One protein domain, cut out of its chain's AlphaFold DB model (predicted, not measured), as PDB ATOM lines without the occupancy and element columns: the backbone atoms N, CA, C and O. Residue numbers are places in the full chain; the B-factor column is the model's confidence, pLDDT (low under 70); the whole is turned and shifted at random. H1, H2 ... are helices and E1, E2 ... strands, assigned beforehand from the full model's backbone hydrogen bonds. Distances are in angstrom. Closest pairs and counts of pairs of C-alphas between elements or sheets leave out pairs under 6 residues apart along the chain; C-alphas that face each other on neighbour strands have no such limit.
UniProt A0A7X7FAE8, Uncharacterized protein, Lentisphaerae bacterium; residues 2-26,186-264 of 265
ATOM      1  N   ALA A   2     217.100 227.260 179.332       45.75
ATOM      2  CA  ALA A   2     217.490 225.877 179.684       45.75
ATOM      3  C   ALA A   2     219.013 225.570 179.696       45.75
ATOM      4  O   ALA A   2     219.487 224.798 180.524       45.75
ATOM      5  N   LEU A   3     219.814 226.206 178.826       40.19
ATOM      6  CA  LEU A   3     221.285 226.048 178.807       40.19
ATOM      7  C   LEU A   3     221.981 226.589 180.075       40.19
ATOM      8  O   LEU A   3     223.091 226.163 180.398       40.19
ATOM      9  N   HIS A   4     221.344 227.519 180.796       53.75
ATOM     10  CA  HIS A   4     221.907 228.116 182.010       53.75
ATOM     11  C   HIS A   4     221.634 227.242 183.244       53.75
ATOM     12  O   HIS A   4     222.534 227.044 184.052       53.75
ATOM     13  N   GLU A   5     220.450 226.629 183.331       50.44
ATOM     14  CA  GLU A   5     220.067 225.725 184.428       50.44
ATOM     15  C   GLU A   5     220.925 224.454 184.467       50.44
ATOM     16  O   GLU A   5     221.440 224.098 185.525       50.44
ATOM     17  N   GLY A   6     221.177 223.819 183.315       53.16
ATOM     18  CA  GLY A   6     222.062 222.648 183.246       53.16
ATOM     19  C   GLY A   6     223.516 222.962 183.628       53.16
ATOM     20  O   GLY A   6     224.184 222.153 184.273       53.16
ATOM     21  N   SER A   7     223.995 224.165 183.289       57.47
ATOM     22  CA  SER A   7     225.343 224.632 183.646       57.47
ATOM     23  C   SER A   7     225.469 224.926 185.146       57.47
ATOM     24  O   SER A   7     226.471 224.562 185.759       57.47
ATOM     25  N   LEU A   8     224.439 225.529 185.752       62.44
ATOM     26  CA  LEU A   8     224.357 225.766 187.197       62.44
ATOM     27  C   LEU A   8     224.273 224.456 187.987       62.44
ATOM     28  O   LEU A   8     225.020 224.285 188.946       62.44
ATOM     29  N   ALA A   9     223.445 223.501 187.559       58.38
ATOM     30  CA  ALA A   9     223.343 222.193 188.206       58.38
ATOM     31  C   ALA A   9     224.688 221.444 188.193       58.38
ATOM     32  O   ALA A   9     225.138 220.960 189.231       58.38
ATOM     33  N   MET A  10     225.382 221.419 187.049       61.19
ATOM     34  CA  MET A  10     226.712 220.809 186.954       61.19
ATOM     35  C   MET A  10     227.759 221.518 187.821       61.19
ATOM     36  O   MET A  10     228.553 220.853 188.490       61.19
ATOM     37  N   TYR A  11     227.744 222.851 187.853       66.81
ATOM     38  CA  TYR A  11     228.624 223.633 188.719       66.81
ATOM     39  C   TYR A  11     228.352 223.361 190.207       66.81
ATOM     40  O   TYR A  11     229.283 223.198 190.996       66.81
ATOM     41  N   ASN A  12     227.084 223.222 190.595       69.00
ATOM     42  CA  ASN A  12     226.694 222.952 191.976       69.00
ATOM     43  C   ASN A  12     227.020 221.512 192.403       69.00
ATOM     44  O   ASN A  12     227.417 221.301 193.548       69.00
ATOM     45  N   ILE A  13     226.961 220.533 191.494       67.06
ATOM     46  CA  ILE A  13     227.481 219.178 191.747       67.06
ATOM     47  C   ILE A  13     228.998 219.220 191.973       67.06
ATOM     48  O   ILE A  13     229.486 218.627 192.933       67.06
ATOM     49  N   GLN A  14     229.749 219.954 191.140       71.25
ATOM     50  CA  GLN A  14     231.198 220.118 191.316       71.25
ATOM     51  C   GLN A  14     231.541 220.807 192.643       71.25
ATOM     52  O   GLN A  14     232.443 220.365 193.351       71.25
ATOM     53  N   ARG A  15     230.789 221.847 193.025       76.62
ATOM     54  CA  ARG A  15     230.959 222.543 194.310       76.62
ATOM     55  C   ARG A  15     230.693 221.633 195.512       76.62
ATOM     56  O   ARG A  15     231.337 221.787 196.543       76.62
ATOM     57  N   ASN A  16     229.778 220.677 195.372       80.62
ATOM     58  CA  ASN A  16     229.420 219.718 196.417       80.62
ATOM     59  C   ASN A  16     230.088 218.348 196.231       80.62
ATOM     60  O   ASN A  16     229.613 217.351 196.778       80.62
ATOM     61  N   PHE A  17     231.199 218.277 195.489       83.25
ATOM     62  CA  PHE A  17     231.871 217.014 195.182       83.25
ATOM     63  C   PHE A  17     232.229 216.209 196.437       83.25
ATOM     64  O   PHE A  17     232.061 214.992 196.450       83.25
ATOM     65  N   ASP A  18     232.656 216.869 197.516       84.50
ATOM     66  CA  ASP A  18     232.958 216.190 198.780       84.50
ATOM     67  C   ASP A  18     231.734 215.521 199.405       84.50
ATOM     68  O   ASP A  18     231.851 214.418 199.935       84.50
ATOM     69  N   VAL A  19     230.560 216.144 199.294       83.69
ATOM     70  CA  VAL A  19     229.299 215.582 199.783       83.69
ATOM     71  C   VAL A  19     228.891 214.393 198.921       83.69
ATOM     72  O   VAL A  19     228.597 213.323 199.448       83.69
ATOM     73  N   VAL A  20     228.947 214.531 197.594       80.81
ATOM     74  CA  VAL A  20     228.655 213.433 196.656       80.81
ATOM     75  C   VAL A  20     229.593 212.246 196.903       80.81
ATOM     76  O   VAL A  20     229.151 211.102 197.023       80.81
ATOM     77  N   ARG A  21     230.892 212.516 197.063       84.06
ATOM     78  CA  ARG A  21     231.898 211.511 197.409       84.06
ATOM     79  C   ARG A  21     231.621 210.891 198.775       84.06
ATOM     80  O   ARG A  21     231.818 209.691 198.934       84.06
ATOM     81  N   ALA A  22     231.149 211.665 199.747       85.25
ATOM     82  CA  ALA A  22     230.773 211.138 201.048       85.25
ATOM     83  C   ALA A  22     229.574 210.195 200.962       85.25
ATOM     84  O   ALA A  22     229.626 209.150 201.592       85.25
ATOM     85  N   PHE A  23     228.559 210.472 200.139       83.12
ATOM     86  CA  PHE A  23     227.477 209.513 199.875       83.12
ATOM     87  C   PHE A  23     227.983 208.226 199.213       83.12
ATOM     88  O   PHE A  23     227.547 207.136 199.589       83.12
ATOM     89  N   HIS A  24     228.920 208.337 198.265       77.94
ATOM     90  CA  HIS A  24     229.536 207.177 197.614       77.94
ATOM     91  C   HIS A  24     230.364 206.336 198.595       77.94
ATOM     92  O   HIS A  24     230.280 205.112 198.603       77.94
ATOM     93  N   ASN A  25     231.121 207.005 199.464       76.56
ATOM     94  CA  ASN A  25     231.970 206.374 200.467       76.56
ATOM     95  C   ASN A  25     231.216 206.026 201.756       76.56
ATOM     96  O   ASN A  25     231.814 205.407 202.637       76.56
ATOM     97  N   PHE A  26     229.947 206.435 201.910       70.94
ATOM     98  CA  PHE A  26     229.200 206.208 203.142       70.94
ATOM     99  C   PHE A  26     228.946 204.703 203.277       70.94
ATOM    100  O   PHE A  26     228.157 204.138 202.510       70.94
ATOM    101  N   VAL A 186     216.127 211.137 210.153       92.75
ATOM    102  CA  VAL A 186     214.949 211.627 209.431       92.75
ATOM    103  C   VAL A 186     214.308 210.474 208.665       92.75
ATOM    104  O   VAL A 186     215.014 209.597 208.160       92.75
ATOM    105  N   VAL A 187     212.979 210.466 208.597       92.19
ATOM    106  CA  VAL A 187     212.183 209.536 207.784       92.19
ATOM    107  C   VAL A 187     211.319 210.355 206.837       92.19
ATOM    108  O   VAL A 187     210.668 211.296 207.279       92.19
ATOM    109  N   ILE A 188     211.297 210.010 205.552       91.25
ATOM    110  CA  ILE A 188     210.402 210.633 204.570       91.25
ATOM    111  C   ILE A 188     209.304 209.624 204.247       91.25
ATOM    112  O   ILE A 188     209.609 208.478 203.936       91.25
ATOM    113  N   ARG A 189     208.038 210.023 204.402       84.88
ATOM    114  CA  ARG A 189     206.891 209.099 204.299       84.88
ATOM    115  C   ARG A 189     206.353 208.929 202.881       84.88
ATOM    116  O   ARG A 189     205.598 207.994 202.618       84.88
ATOM    117  N   ASP A 190     206.719 209.832 201.985       86.44
ATOM    118  CA  ASP A 190     206.315 209.797 200.585       86.44
ATOM    119  C   ASP A 190     207.129 208.784 199.768       86.44
ATOM    120  O   ASP A 190     208.192 208.326 200.180       86.44
ATOM    121  N   GLU A 191     206.638 208.449 198.573       84.00
ATOM    122  CA  GLU A 191     207.310 207.573 197.594       84.00
ATOM    123  C   GLU A 191     208.469 208.293 196.884       84.00
ATOM    124  O   GLU A 191     208.474 208.448 195.662       84.00
ATOM    125  N   VAL A 192     209.436 208.777 197.660       88.88
ATOM    126  CA  VAL A 192     210.668 209.391 197.160       88.88
ATOM    127  C   VAL A 192     211.870 208.622 197.679       88.88
ATOM    128  O   VAL A 192     211.910 208.194 198.834       88.88
ATOM    129  N   GLU A 193     212.871 208.442 196.824       90.38
ATOM    130  CA  GLU A 193     214.133 207.865 197.269       90.38
ATOM    131  C   GLU A 193     214.854 208.897 198.133       90.38
ATOM    132  O   GLU A 193     214.937 210.079 197.787       90.38
ATOM    133  N   PHE A 194     215.380 208.467 199.275       91.94
ATOM    134  CA  PHE A 194     216.173 209.349 200.111       91.94
ATOM    135  C   PHE A 194     217.276 208.604 200.840       91.94
ATOM    136  O   PHE A 194     217.233 207.391 201.035       91.94
ATOM    137  N   ARG A 195     218.284 209.355 201.272       91.12
ATOM    138  CA  ARG A 195     219.359 208.841 202.117       91.12
ATOM    139  C   ARG A 195     219.912 209.954 202.979       91.12
ATOM    140  O   ARG A 195     220.120 211.063 202.498       91.12
ATOM    141  N   THR A 196     220.205 209.638 204.236       91.50
ATOM    142  CA  THR A 196     220.819 210.593 205.164       91.50
ATOM    143  C   THR A 196     222.150 210.080 205.678       91.50
ATOM    144  O   THR A 196     222.259 208.920 206.075       91.50
ATOM    145  N   ILE A 197     223.155 210.952 205.680       91.44
ATOM    146  CA  ILE A 197     224.493 210.662 206.197       91.44
ATOM    147  C   ILE A 197     224.887 211.693 207.264       91.44
ATOM    148  O   ILE A 197     224.493 212.858 207.161       91.44
ATOM    149  N   PRO A 198     225.659 211.297 208.292       92.00
ATOM    150  CA  PRO A 198     226.280 212.237 209.212       92.00
ATOM    151  C   PRO A 198     227.279 213.132 208.470       92.00
ATOM    152  O   PRO A 198     227.948 212.706 207.527       92.00
ATOM    153  N   TRP A 199     227.385 214.377 208.916       93.75
ATOM    154  CA  TRP A 199     228.192 215.417 208.291       93.75
ATOM    155  C   TRP A 199     228.734 216.409 209.330       93.75
ATOM    156  O   TRP A 199     228.408 216.342 210.517       93.75
ATOM    157  N   LYS A 200     229.567 217.351 208.879       92.25
ATOM    158  CA  LYS A 200     229.953 218.534 209.652       92.25
ATOM    159  C   LYS A 200     229.696 219.789 208.838       92.25
ATOM    160  O   LYS A 200     230.064 219.845 207.667       92.25
ATOM    161  N   ASN A 201     229.054 220.787 209.431       88.81
ATOM    162  CA  ASN A 201     228.852 222.054 208.732       88.81
ATOM    163  C   ASN A 201     230.167 222.855 208.626       88.81
ATOM    164  O   ASN A 201     231.215 222.441 209.119       88.81
ATOM    165  N   GLU A 202     230.109 224.022 207.985       86.25
ATOM    166  CA  GLU A 202     231.272 224.907 207.789       86.25
ATOM    167  C   GLU A 202     231.910 225.385 209.106       86.25
ATOM    168  O   GLU A 202     233.084 225.743 209.127       86.25
ATOM    169  N   ARG A 203     231.159 225.343 210.215       90.12
ATOM    170  CA  ARG A 203     231.627 225.673 211.570       90.12
ATOM    171  C   ARG A 203     232.215 224.468 212.314       90.12
ATOM    172  O   ARG A 203     232.675 224.614 213.441       90.12
ATOM    173  N   GLY A 204     232.204 223.280 211.708       92.06
ATOM    174  CA  GLY A 204     232.654 222.031 212.326       92.06
ATOM    175  C   GLY A 204     231.642 221.387 213.280       92.06
ATOM    176  O   GLY A 204     231.971 220.372 213.899       92.06
ATOM    177  N   GLU A 205     230.429 221.937 213.386       93.94
ATOM    178  CA  GLU A 205     229.347 221.394 214.214       93.94
ATOM    179  C   GLU A 205     228.779 220.114 213.582       93.94
ATOM    180  O   GLU A 205     228.796 219.952 212.356       93.94
ATOM    181  N   ALA A 206     228.263 219.208 214.418       94.81
ATOM    182  CA  ALA A 206     227.595 217.998 213.953       94.81
ATOM    183  C   ALA A 206     226.367 218.366 213.112       94.81
ATOM    184  O   ALA A 206     225.518 219.139 213.543       94.81
ATOM    185  N   ALA A 207     226.278 217.804 211.915       95.44
ATOM    186  CA  ALA A 207     225.186 218.028 210.985       95.44
ATOM    187  C   ALA A 207     224.828 216.716 210.285       95.44
ATOM    188  O   ALA A 207     225.480 215.685 210.466       95.44
ATOM    189  N   TYR A 208     223.813 216.771 209.439       95.12
ATOM    190  CA  TYR A 208     223.468 215.705 208.517       95.12
ATOM    191  C   TYR A 208     223.328 216.274 207.112       95.12
ATOM    192  O   TYR A 208     223.063 217.465 206.929       95.12
ATOM    193  N   VAL A 209     223.492 215.409 206.118       94.56
ATOM    194  CA  VAL A 209     223.064 215.698 204.752       94.56
ATOM    195  C   VAL A 209     222.056 214.647 204.331       94.56
ATOM    196  O   VAL A 209     222.337 213.451 204.409       94.56
ATOM    197  N   THR A 210     220.901 215.108 203.866       94.25
ATOM    198  CA  THR A 210     219.833 214.282 203.313       94.25
ATOM    199  C   THR A 210     219.738 214.531 201.814       94.25
ATOM    200  O   THR A 210     219.449 215.643 201.374       94.25
ATOM    201  N   PHE A 211     220.005 213.491 201.032       92.62
ATOM    202  CA  PHE A 211     219.718 213.454 199.604       92.62
ATOM    203  C   PHE A 211     218.296 212.940 199.403       92.62
ATOM    204  O   PHE A 211     217.915 211.961 200.046       92.62
ATOM    205  N   ILE A 212     217.531 213.598 198.537       92.38
ATOM    206  CA  ILE A 212     216.151 213.240 198.200       92.38
ATOM    207  C   ILE A 212     216.030 213.277 196.683       92.38
ATOM    208  O   ILE A 212     216.419 214.270 196.068       92.38
ATOM    209  N   LEU A 213     215.478 212.226 196.091       90.75
ATOM    210  CA  LEU A 213     215.229 212.103 194.665       90.75
ATOM    211  C   LEU A 213     213.739 211.848 194.430       90.75
ATOM    212  O   LEU A 213     213.170 210.865 194.906       90.75
ATOM    213  N   ASN A 214     213.121 212.747 193.672       89.25
ATOM    214  CA  ASN A 214     211.761 212.606 193.193       89.25
ATOM    215  C   ASN A 214     211.773 212.148 191.728       89.25
ATOM    216  O   ASN A 214     212.124 212.920 190.837       89.25
ATOM    217  N   GLU A 215     211.345 210.911 191.481       86.12
ATOM    218  CA  GLU A 215     211.272 210.321 190.139       86.12
ATOM    219  C   GLU A 215     209.894 210.490 189.473       86.12
ATOM    220  O   GLU A 215     209.692 210.042 188.342       86.12
ATOM    221  N   TRP A 216     208.927 211.144 190.128       82.81
ATOM    222  CA  TRP A 216     207.620 211.391 189.519       82.81
ATOM    223  C   TRP A 216     207.770 212.293 188.291       82.81
ATOM    224  O   TRP A 216     208.342 213.379 188.373       82.81
ATOM    225  N   SER A 217     207.224 211.863 187.153       81.12
ATOM    226  CA  SER A 217     207.337 212.567 185.867       81.12
ATOM    227  C   SER A 217     206.234 213.594 185.602       81.12
ATOM    228  O   SER A 217     206.314 214.345 184.629       81.12
ATOM    229  N   HIS A 218     205.188 213.626 186.431       76.31
ATOM    230  CA  HIS A 218     203.993 214.439 186.206       76.31
ATOM    231  C   HIS A 218     203.454 215.044 187.507       76.31
ATOM    232  O   HIS A 218     203.532 214.431 188.571       76.31
ATOM    233  N   GLY A 219     202.820 216.214 187.391       74.31
ATOM    234  CA  GLY A 219     202.151 216.912 188.492       74.31
ATOM    235  C   GLY A 219     202.762 218.278 188.803       74.31
ATOM    236  O   GLY A 219     203.733 218.691 188.177       74.31
ATOM    237  N   ALA A 220     202.153 218.983 189.754       77.88
ATOM    238  CA  ALA A 220     202.754 220.155 190.383       77.88
ATOM    239  C   ALA A 220     203.761 219.721 191.461       77.88
ATOM    240  O   ALA A 220     203.794 218.546 191.841       77.88
ATOM    241  N   ASP A 221     204.529 220.680 191.976       81.56
ATOM    242  CA  ASP A 221     205.379 220.493 193.148       81.56
ATOM    243  C   ASP A 221     204.585 219.848 194.282       81.56
ATOM    244  O   ASP A 221     203.493 220.303 194.643       81.56
ATOM    245  N   ARG A 222     205.140 218.777 194.849       80.81
ATOM    246  CA  ARG A 222     204.517 218.085 195.973       80.81
ATOM    247  C   ARG A 222     205.266 218.409 197.257       80.81
ATOM    248  O   ARG A 222     206.495 218.292 197.274       80.81
ATOM    249  N   PRO A 223     204.563 218.816 198.326       86.44
ATOM    250  CA  PRO A 223     205.172 218.831 199.642       86.44
ATOM    251  C   PRO A 223     205.498 217.388 200.029       86.44
ATOM    252  O   PRO A 223     204.660 216.506 199.853       86.44
ATOM    253  N   ILE A 224     206.702 217.162 200.543       89.31
ATOM    254  CA  ILE A 224     207.071 215.890 201.156       89.31
ATOM    255  C   ILE A 224     206.941 216.004 202.673       89.31
ATOM    256  O   ILE A 224     207.308 217.013 203.283       89.31
ATOM    257  N   GLN A 225     206.421 214.953 203.287       89.12
ATOM    258  CA  GLN A 225     206.341 214.780 204.720       89.12
ATOM    259  C   GLN A 225     207.632 214.131 205.225       89.12
ATOM    260  O   GLN A 225     207.841 212.919 205.115       89.12
ATOM    261  N   ALA A 226     208.492 214.965 205.806       92.69
ATOM    262  CA  ALA A 226     209.711 214.544 206.476       92.69
ATOM    263  C   ALA A 226     209.550 214.637 208.000       92.69
ATOM    264  O   ALA A 226     209.315 215.708 208.556       92.69
ATOM    265  N   ASP A 227     209.739 213.509 208.678       93.00
ATOM    266  CA  ASP A 227     209.738 213.404 210.131       93.00
ATOM    267  C   ASP A 227     211.185 213.403 210.638       93.00
ATOM    268  O   ASP A 227     211.875 212.375 210.639       93.00
ATOM    269  N   PHE A 228     211.659 214.568 211.078       93.88
ATOM    270  CA  PHE A 228     212.956 214.706 211.738       93.88
ATOM    271  C   PHE A 228     212.837 214.244 213.191       93.88
ATOM    272  O   PHE A 228     212.010 214.747 213.950       93.88
ATOM    273  N   ARG A 229     213.673 213.285 213.604       92.12
ATOM    274  CA  ARG A 229     213.631 212.728 214.971       92.12
ATOM    275  C   ARG A 229     214.269 213.634 216.022       92.12
ATOM    276  O   ARG A 229     214.184 213.343 217.211       92.12
ATOM    277  N   VAL A 230     214.914 214.705 215.578       90.62
ATOM    278  CA  VAL A 230     215.491 215.759 216.409       90.62
ATOM    279  C   VAL A 230     215.053 217.110 215.844       90.62
ATOM    280  O   VAL A 230     214.908 217.224 214.622       90.62
ATOM    281  N   PRO A 231     214.831 218.135 216.682       92.62
ATOM    282  CA  PRO A 231     214.498 219.460 216.180       92.62
ATOM    283  C   PRO A 231     215.616 219.986 215.275       92.62
ATOM    284  O   PRO A 231     216.796 219.749 215.529       92.62
ATOM    285  N   VAL A 232     215.255 220.694 214.207       95.94
ATOM    286  CA  VAL A 232     216.219 221.243 213.244       95.94
ATOM    287  C   VAL A 232     216.416 222.728 213.520       95.94
ATOM    288  O   VAL A 232     215.453 223.492 213.517       95.94
ATOM    289  N   ARG A 233     217.668 223.142 213.740       95.31
ATOM    290  CA  ARG A 233     218.040 224.549 213.961       95.31
ATOM    291  C   ARG A 233     218.128 225.324 212.650       95.31
ATOM    292  O   ARG A 233     217.674 226.458 212.560       95.31
ATOM    293  N   GLU A 234     218.754 224.719 211.648       95.38
ATOM    294  CA  GLU A 234     218.959 225.306 210.324       95.38
ATOM    295  C   GLU A 234     218.996 224.202 209.267       95.38
ATOM    296  O   GLU A 234     219.507 223.108 209.523       95.38
ATOM    297  N   ALA A 235     218.494 224.507 208.072       96.56
ATOM    298  CA  ALA A 235     218.614 223.655 206.900       96.56
ATOM    299  C   ALA A 235     218.865 224.501 205.650       96.56
ATOM    300  O   ALA A 235     218.307 225.588 205.501       96.56
ATOM    301  N   VAL A 236     219.726 224.006 204.764       94.62
ATOM    302  CA  VAL A 236     220.131 224.673 203.520       94.62
ATOM    303  C   VAL A 236     220.164 223.644 202.400       94.62
ATOM    304  O   VAL A 236     220.744 222.567 202.567       94.62
ATOM    305  N   ASP A 237     219.577 223.978 201.255       92.81
ATOM    306  CA  ASP A 237     219.730 223.190 200.036       92.81
ATOM    307  C   ASP A 237     221.102 223.491 199.436       92.81
ATOM    308  O   ASP A 237     221.380 224.595 198.976       92.81
ATOM    309  N   LEU A 238     221.995 222.510 199.457       90.31
ATOM    310  CA  LEU A 238     223.357 222.655 198.968       90.31
ATOM    311  C   LEU A 238     223.423 222.847 197.449       90.31
ATOM    312  O   LEU A 238     224.443 223.326 196.948       90.31
ATOM    313  N   MET A 239     222.369 222.488 196.710       85.44
ATOM    314  CA  MET A 239     222.329 222.683 195.261       85.44
ATOM    315  C   MET A 239     221.895 224.086 194.852       85.44
ATOM    316  O   MET A 239     222.213 224.482 193.737       85.44
ATOM    317  N   THR A 240     221.216 224.845 195.712       85.94
ATOM    318  CA  THR A 240     220.806 226.234 195.414       85.94
ATOM    319  C   THR A 240     221.472 227.260 196.330       85.94
ATOM    320  O   THR A 240     221.627 228.418 195.956       85.94
ATOM    321  N   GLY A 241     221.923 226.836 197.511       87.75
ATOM    322  CA  GLY A 241     222.406 227.694 198.590       87.75
ATOM    323  C   GLY A 241     221.289 228.331 199.422       87.75
ATOM    324  O   GLY A 241     221.585 229.122 200.316       87.75
ATOM    325  N   GLU A 242     220.024 228.013 199.145       91.06
ATOM    326  CA  GLU A 242     218.878 228.649 199.794       91.06
ATOM    327  C   GLU A 242     218.507 227.962 201.121       91.06
ATOM    328  O   GLU A 242     218.626 226.736 201.240       91.06
ATOM    329  N   PRO A 243     218.029 228.721 202.127       94.69
ATOM    330  CA  PRO A 243     217.440 228.144 203.329       94.69
ATOM    331  C   PRO A 243     216.231 227.263 202.996       94.69
ATOM    332  O   PRO A 243     215.414 227.612 202.147       94.69
ATOM    333  N   VAL A 244     216.090 226.148 203.710       94.56
ATOM    334  CA  VAL A 244     214.969 225.212 203.550       94.56
ATOM    335  C   VAL A 244     214.117 225.204 204.813       94.56
ATOM    336  O   VAL A 244     214.621 224.955 205.908       94.56
ATOM    337  N   ASP A 245     212.810 225.416 204.661       93.31
ATOM    338  CA  ASP A 245     211.837 225.098 205.706       93.31
ATOM    339  C   ASP A 245     211.602 223.582 205.716       93.31
ATOM    340  O   ASP A 245     210.923 223.028 204.849       93.31
ATOM    341  N   VAL A 246     212.179 222.899 206.707       91.94
ATOM    342  CA  VAL A 246     212.080 221.439 206.839       91.94
ATOM    343  C   VAL A 246     210.660 220.937 207.103       91.94
ATOM    344  O   VAL A 246     210.395 219.754 206.911       91.94
ATOM    345  N   THR A 247     209.737 221.815 207.506       88.81
ATOM    346  CA  THR A 247     208.322 221.459 207.692       88.81
ATOM    347  C   THR A 247     207.538 221.474 206.379       88.81
ATOM    348  O   THR A 247     206.405 220.994 206.329       88.81
ATOM    349  N   ARG A 248     208.121 222.041 205.313       87.62
ATOM    350  CA  ARG A 248     207.478 222.276 204.013       87.62
ATOM    351  C   ARG A 248     208.469 222.110 202.865       87.62
ATOM    352  O   ARG A 248     208.650 223.005 202.039       87.62
ATOM    353  N   ILE A 249     209.114 220.952 202.792       91.38
ATOM    354  CA  ILE A 249     210.024 220.657 201.686       91.38
ATOM    355  C   ILE A 249     209.179 220.392 200.433       91.38
ATOM    356  O   ILE A 249     208.389 219.455 200.404       91.38
ATOM    357  N   ALA A 250     209.326 221.218 199.398       90.12
ATOM    358  CA  ALA A 250     208.636 221.040 198.121       90.12
ATOM    359  C   ALA A 250     209.559 220.379 197.092       90.12
ATOM    360  O   ALA A 250     210.687 220.839 196.884       90.12
ATOM    361  N   MET A 251     209.077 219.326 196.433       88.75
ATOM    362  CA  MET A 251     209.808 218.602 195.392       88.75
ATOM    363  C   MET A 251     209.102 218.758 194.037       88.75
ATOM    364  O   MET A 251     208.013 218.202 193.856       88.75
ATOM    365  N   PRO A 252     209.712 219.464 193.068       87.69
ATOM    366  CA  PRO A 252     209.269 219.432 191.676       87.69
ATOM    367  C   PRO A 252     209.364 218.020 191.074       87.69
ATOM    368  O   PRO A 252     210.175 217.216 191.548       87.69
ATOM    369  N   PRO A 253     208.587 217.690 190.027       86.88
ATOM    370  CA  PRO A 253     208.765 216.454 189.258       86.88
ATOM    371  C   PRO A 253     210.202 216.291 188.741       86.88
ATOM    372  O   PRO A 253     210.823 217.276 188.341       86.88
ATOM    373  N   LEU A 254     210.714 215.055 188.713       86.81
ATOM    374  CA  LEU A 254     212.053 214.707 188.204       86.81
ATOM    375  C   LEU A 254     213.179 215.577 188.785       86.81
ATOM    376  O   LEU A 254     214.070 216.033 188.065       86.81
ATOM    377  N   SER A 255     213.124 215.835 190.088       88.44
ATOM    378  CA  SER A 255     214.073 216.707 190.775       88.44
ATOM    379  C   SER A 255     214.794 215.986 191.902       88.44
ATOM    380  O   SER A 255     214.349 214.955 192.407       88.44
ATOM    381  N   ALA A 256     215.914 216.559 192.321       89.56
ATOM    382  CA  ALA A 256     216.622 216.136 193.512       89.56
ATOM    383  C   ALA A 256     216.780 217.319 194.467       89.56
ATOM    384  O   ALA A 256     216.772 218.476 194.039       89.56
ATOM    385  N   ARG A 257     216.995 217.025 195.750       90.88
ATOM    386  CA  ARG A 257     217.469 217.976 196.760       90.88
ATOM    387  C   ARG A 257     218.634 217.388 197.542       90.88
ATOM    388  O   ARG A 257     218.678 216.185 197.795       90.88
ATOM    389  N   LEU A 258     219.566 218.249 197.943       92.50
ATOM    390  CA  LEU A 258     220.694 217.882 198.792       92.50
ATOM    391  C   LEU A 258     220.701 218.806 200.005       92.50
ATOM    392  O   LEU A 258     221.289 219.880 199.979       92.50
ATOM    393  N   ILE A 259     220.002 218.410 201.062       94.44
ATOM    394  CA  ILE A 259     219.708 219.287 202.192       94.44
ATOM    395  C   ILE A 259     220.709 219.011 203.307       94.44
ATOM    396  O   ILE A 259     220.694 217.934 203.905       94.44
ATOM    397  N   ARG A 260     221.558 219.991 203.623       95.75
ATOM    398  CA  ARG A 260     222.330 219.981 204.869       95.75
ATOM    399  C   ARG A 260     221.459 220.537 205.977       95.75
ATOM    400  O   ARG A 260     220.941 221.640 205.830       95.75
ATOM    401  N   TRP A 261     221.370 219.839 207.097       96.88
ATOM    402  CA  TRP A 261     220.636 220.318 208.259       96.88
ATOM    403  C   TRP A 261     221.400 220.064 209.556       96.88
ATOM    404  O   TRP A 261     222.113 219.069 209.699       96.88
ATOM    405  N   THR A 262     221.271 221.002 210.488       96.69
ATOM    406  CA  THR A 262     221.944 220.970 211.790       96.69
ATOM    407  C   THR A 262     220.886 220.749 212.875       96.69
ATOM    408  O   THR A 262     219.921 221.521 212.926       96.69
ATOM    409  N   PRO A 263     221.016 219.716 213.729       95.12
ATOM    410  CA  PRO A 263     220.109 219.529 214.856       95.12
ATOM    411  C   PRO A 263     220.188 220.723 215.820       95.12
ATOM    412  O   PRO A 263     221.245 221.335 215.975       95.12
ATOM    413  N   ALA A 264     219.068 221.071 216.447       88.62
ATOM    414  CA  ALA A 264     219.086 221.898 217.645       88.62
ATOM    415  C   ALA A 264     219.575 221.032 218.814       88.62
ATOM    416  O   ALA A 264     219.196 219.862 218.899       88.62
TER     417      ALA A 264
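What this domain is: This is residues 2 to 26 and 186 to 264 of the 265 residues of an uncharacterized protein of Lentisphaerae bacterium (UniProt A0A7X7FAE8). A twisted wall of four antiparallel strands, E2, E3, E8 and E6, is covered on one face by two short strand pairs, E1 with E5 and E4 with E7, and together they make a loose, incompletely closed barrel. On the other face of the wall the short helix H2 runs across the strands, and H1 turns off from it as an arm whose residues 2 to 7 stick out. The printed part has 104 residues, with two named helices followed by eight named strands in the order H1 H2 E1 E2 E3 E4 E5 E6 E7 E8. The large sheet has the order E2 E3 E8 E6, and the class is mixed, helices and strands. The whole is compact, with a radius of gyration of the C-alphas of 13.6 A, and the C-alphas span 36 by 29 by 24 A.

How they stand to each other: In the large sheet the inner strands are E3, residues 206 to 214, and E8, residues 255 to 263. They are antiparallel at 160 degrees, with N 210 and O 259 within hydrogen-bond range at 2.8 A. Edge strand E2, residues 193 to 200, forms a hairpin with E3; N 195 and O 211 are 2.9 A apart, within hydrogen-bond range. At the other edge E6, residues 232 to 237, is antiparallel to E8 at 151 degrees, with N 236 and O 260 within hydrogen-bond range at 2.9 A. From edge to edge the strands' lines turn by 67 degrees. E1, residues 186 to 188, and E5, residues 226 to 228, are antiparallel neighbours, with N 227 and O 187 within hydrogen-bond range at 2.8 A. E4, residues 222 to 224, runs on into E5 across a break of 1 residue, at 23 degrees. E4 is also antiparallel to E7, residues 249 to 251, at 134 degrees; N 224 and O 249 are within hydrogen-bond range at 2.9 A. The closest C-alphas of E1 and E2, those of Val 186 and Thr 196, are 7.3 A apart. H2, residues 17 to 25, is on the large sheet at a height over the sheet of 10.0 A. It lies over E2 and, only just, over E3, on which 3 of its 9 C-alphas fall. It runs across the strands, at 70 degrees to E2 on the local plane, and its closest C-alpha pair with E2 is Phe 23 and Ile 197, 7.1 A. H1, residues 2 to 15, is not on the sheet. H1 and H2 are close but not clearly touching, the closest C-alphas being those of Ile 13 and Val 20, 7.6 A apart, at a steep tilt of 66 degrees. In H2 every O i to N i+4 pair is within hydrogen-bond range, and in H1 9 of 10 are.

Where its parts are: E3 measures 26.7 A from first to last C-alpha, E8 25.0 A, E2 22.7 A and E6 13.8 A. E8 ends at C-alpha 263, (220.109, 219.529, 214.856). E1, E4, E5 and E7 have 3 residues each. H1 begins at C-alpha 2, (217.490, 225.877, 179.684), and is 20.2 A long; H2 is 11.9 A long and begins at C-alpha 17, (231.871, 217.014, 195.182).

The domain as a whole: The two C-alphas farthest apart, those of Gly 204 and His 218, are 39.5 A apart. Residues 27 to 185 are not printed, and C-alphas 26 and 186 are 16.5 A apart across this cut. Of the links that are printed whole, the one from E6 to E7, with 11 residues, is long, and that from E3 to E4, with 7, is short. The mean pLDDT of the printed part is 85.1, and residues 2 to 13 are under 70.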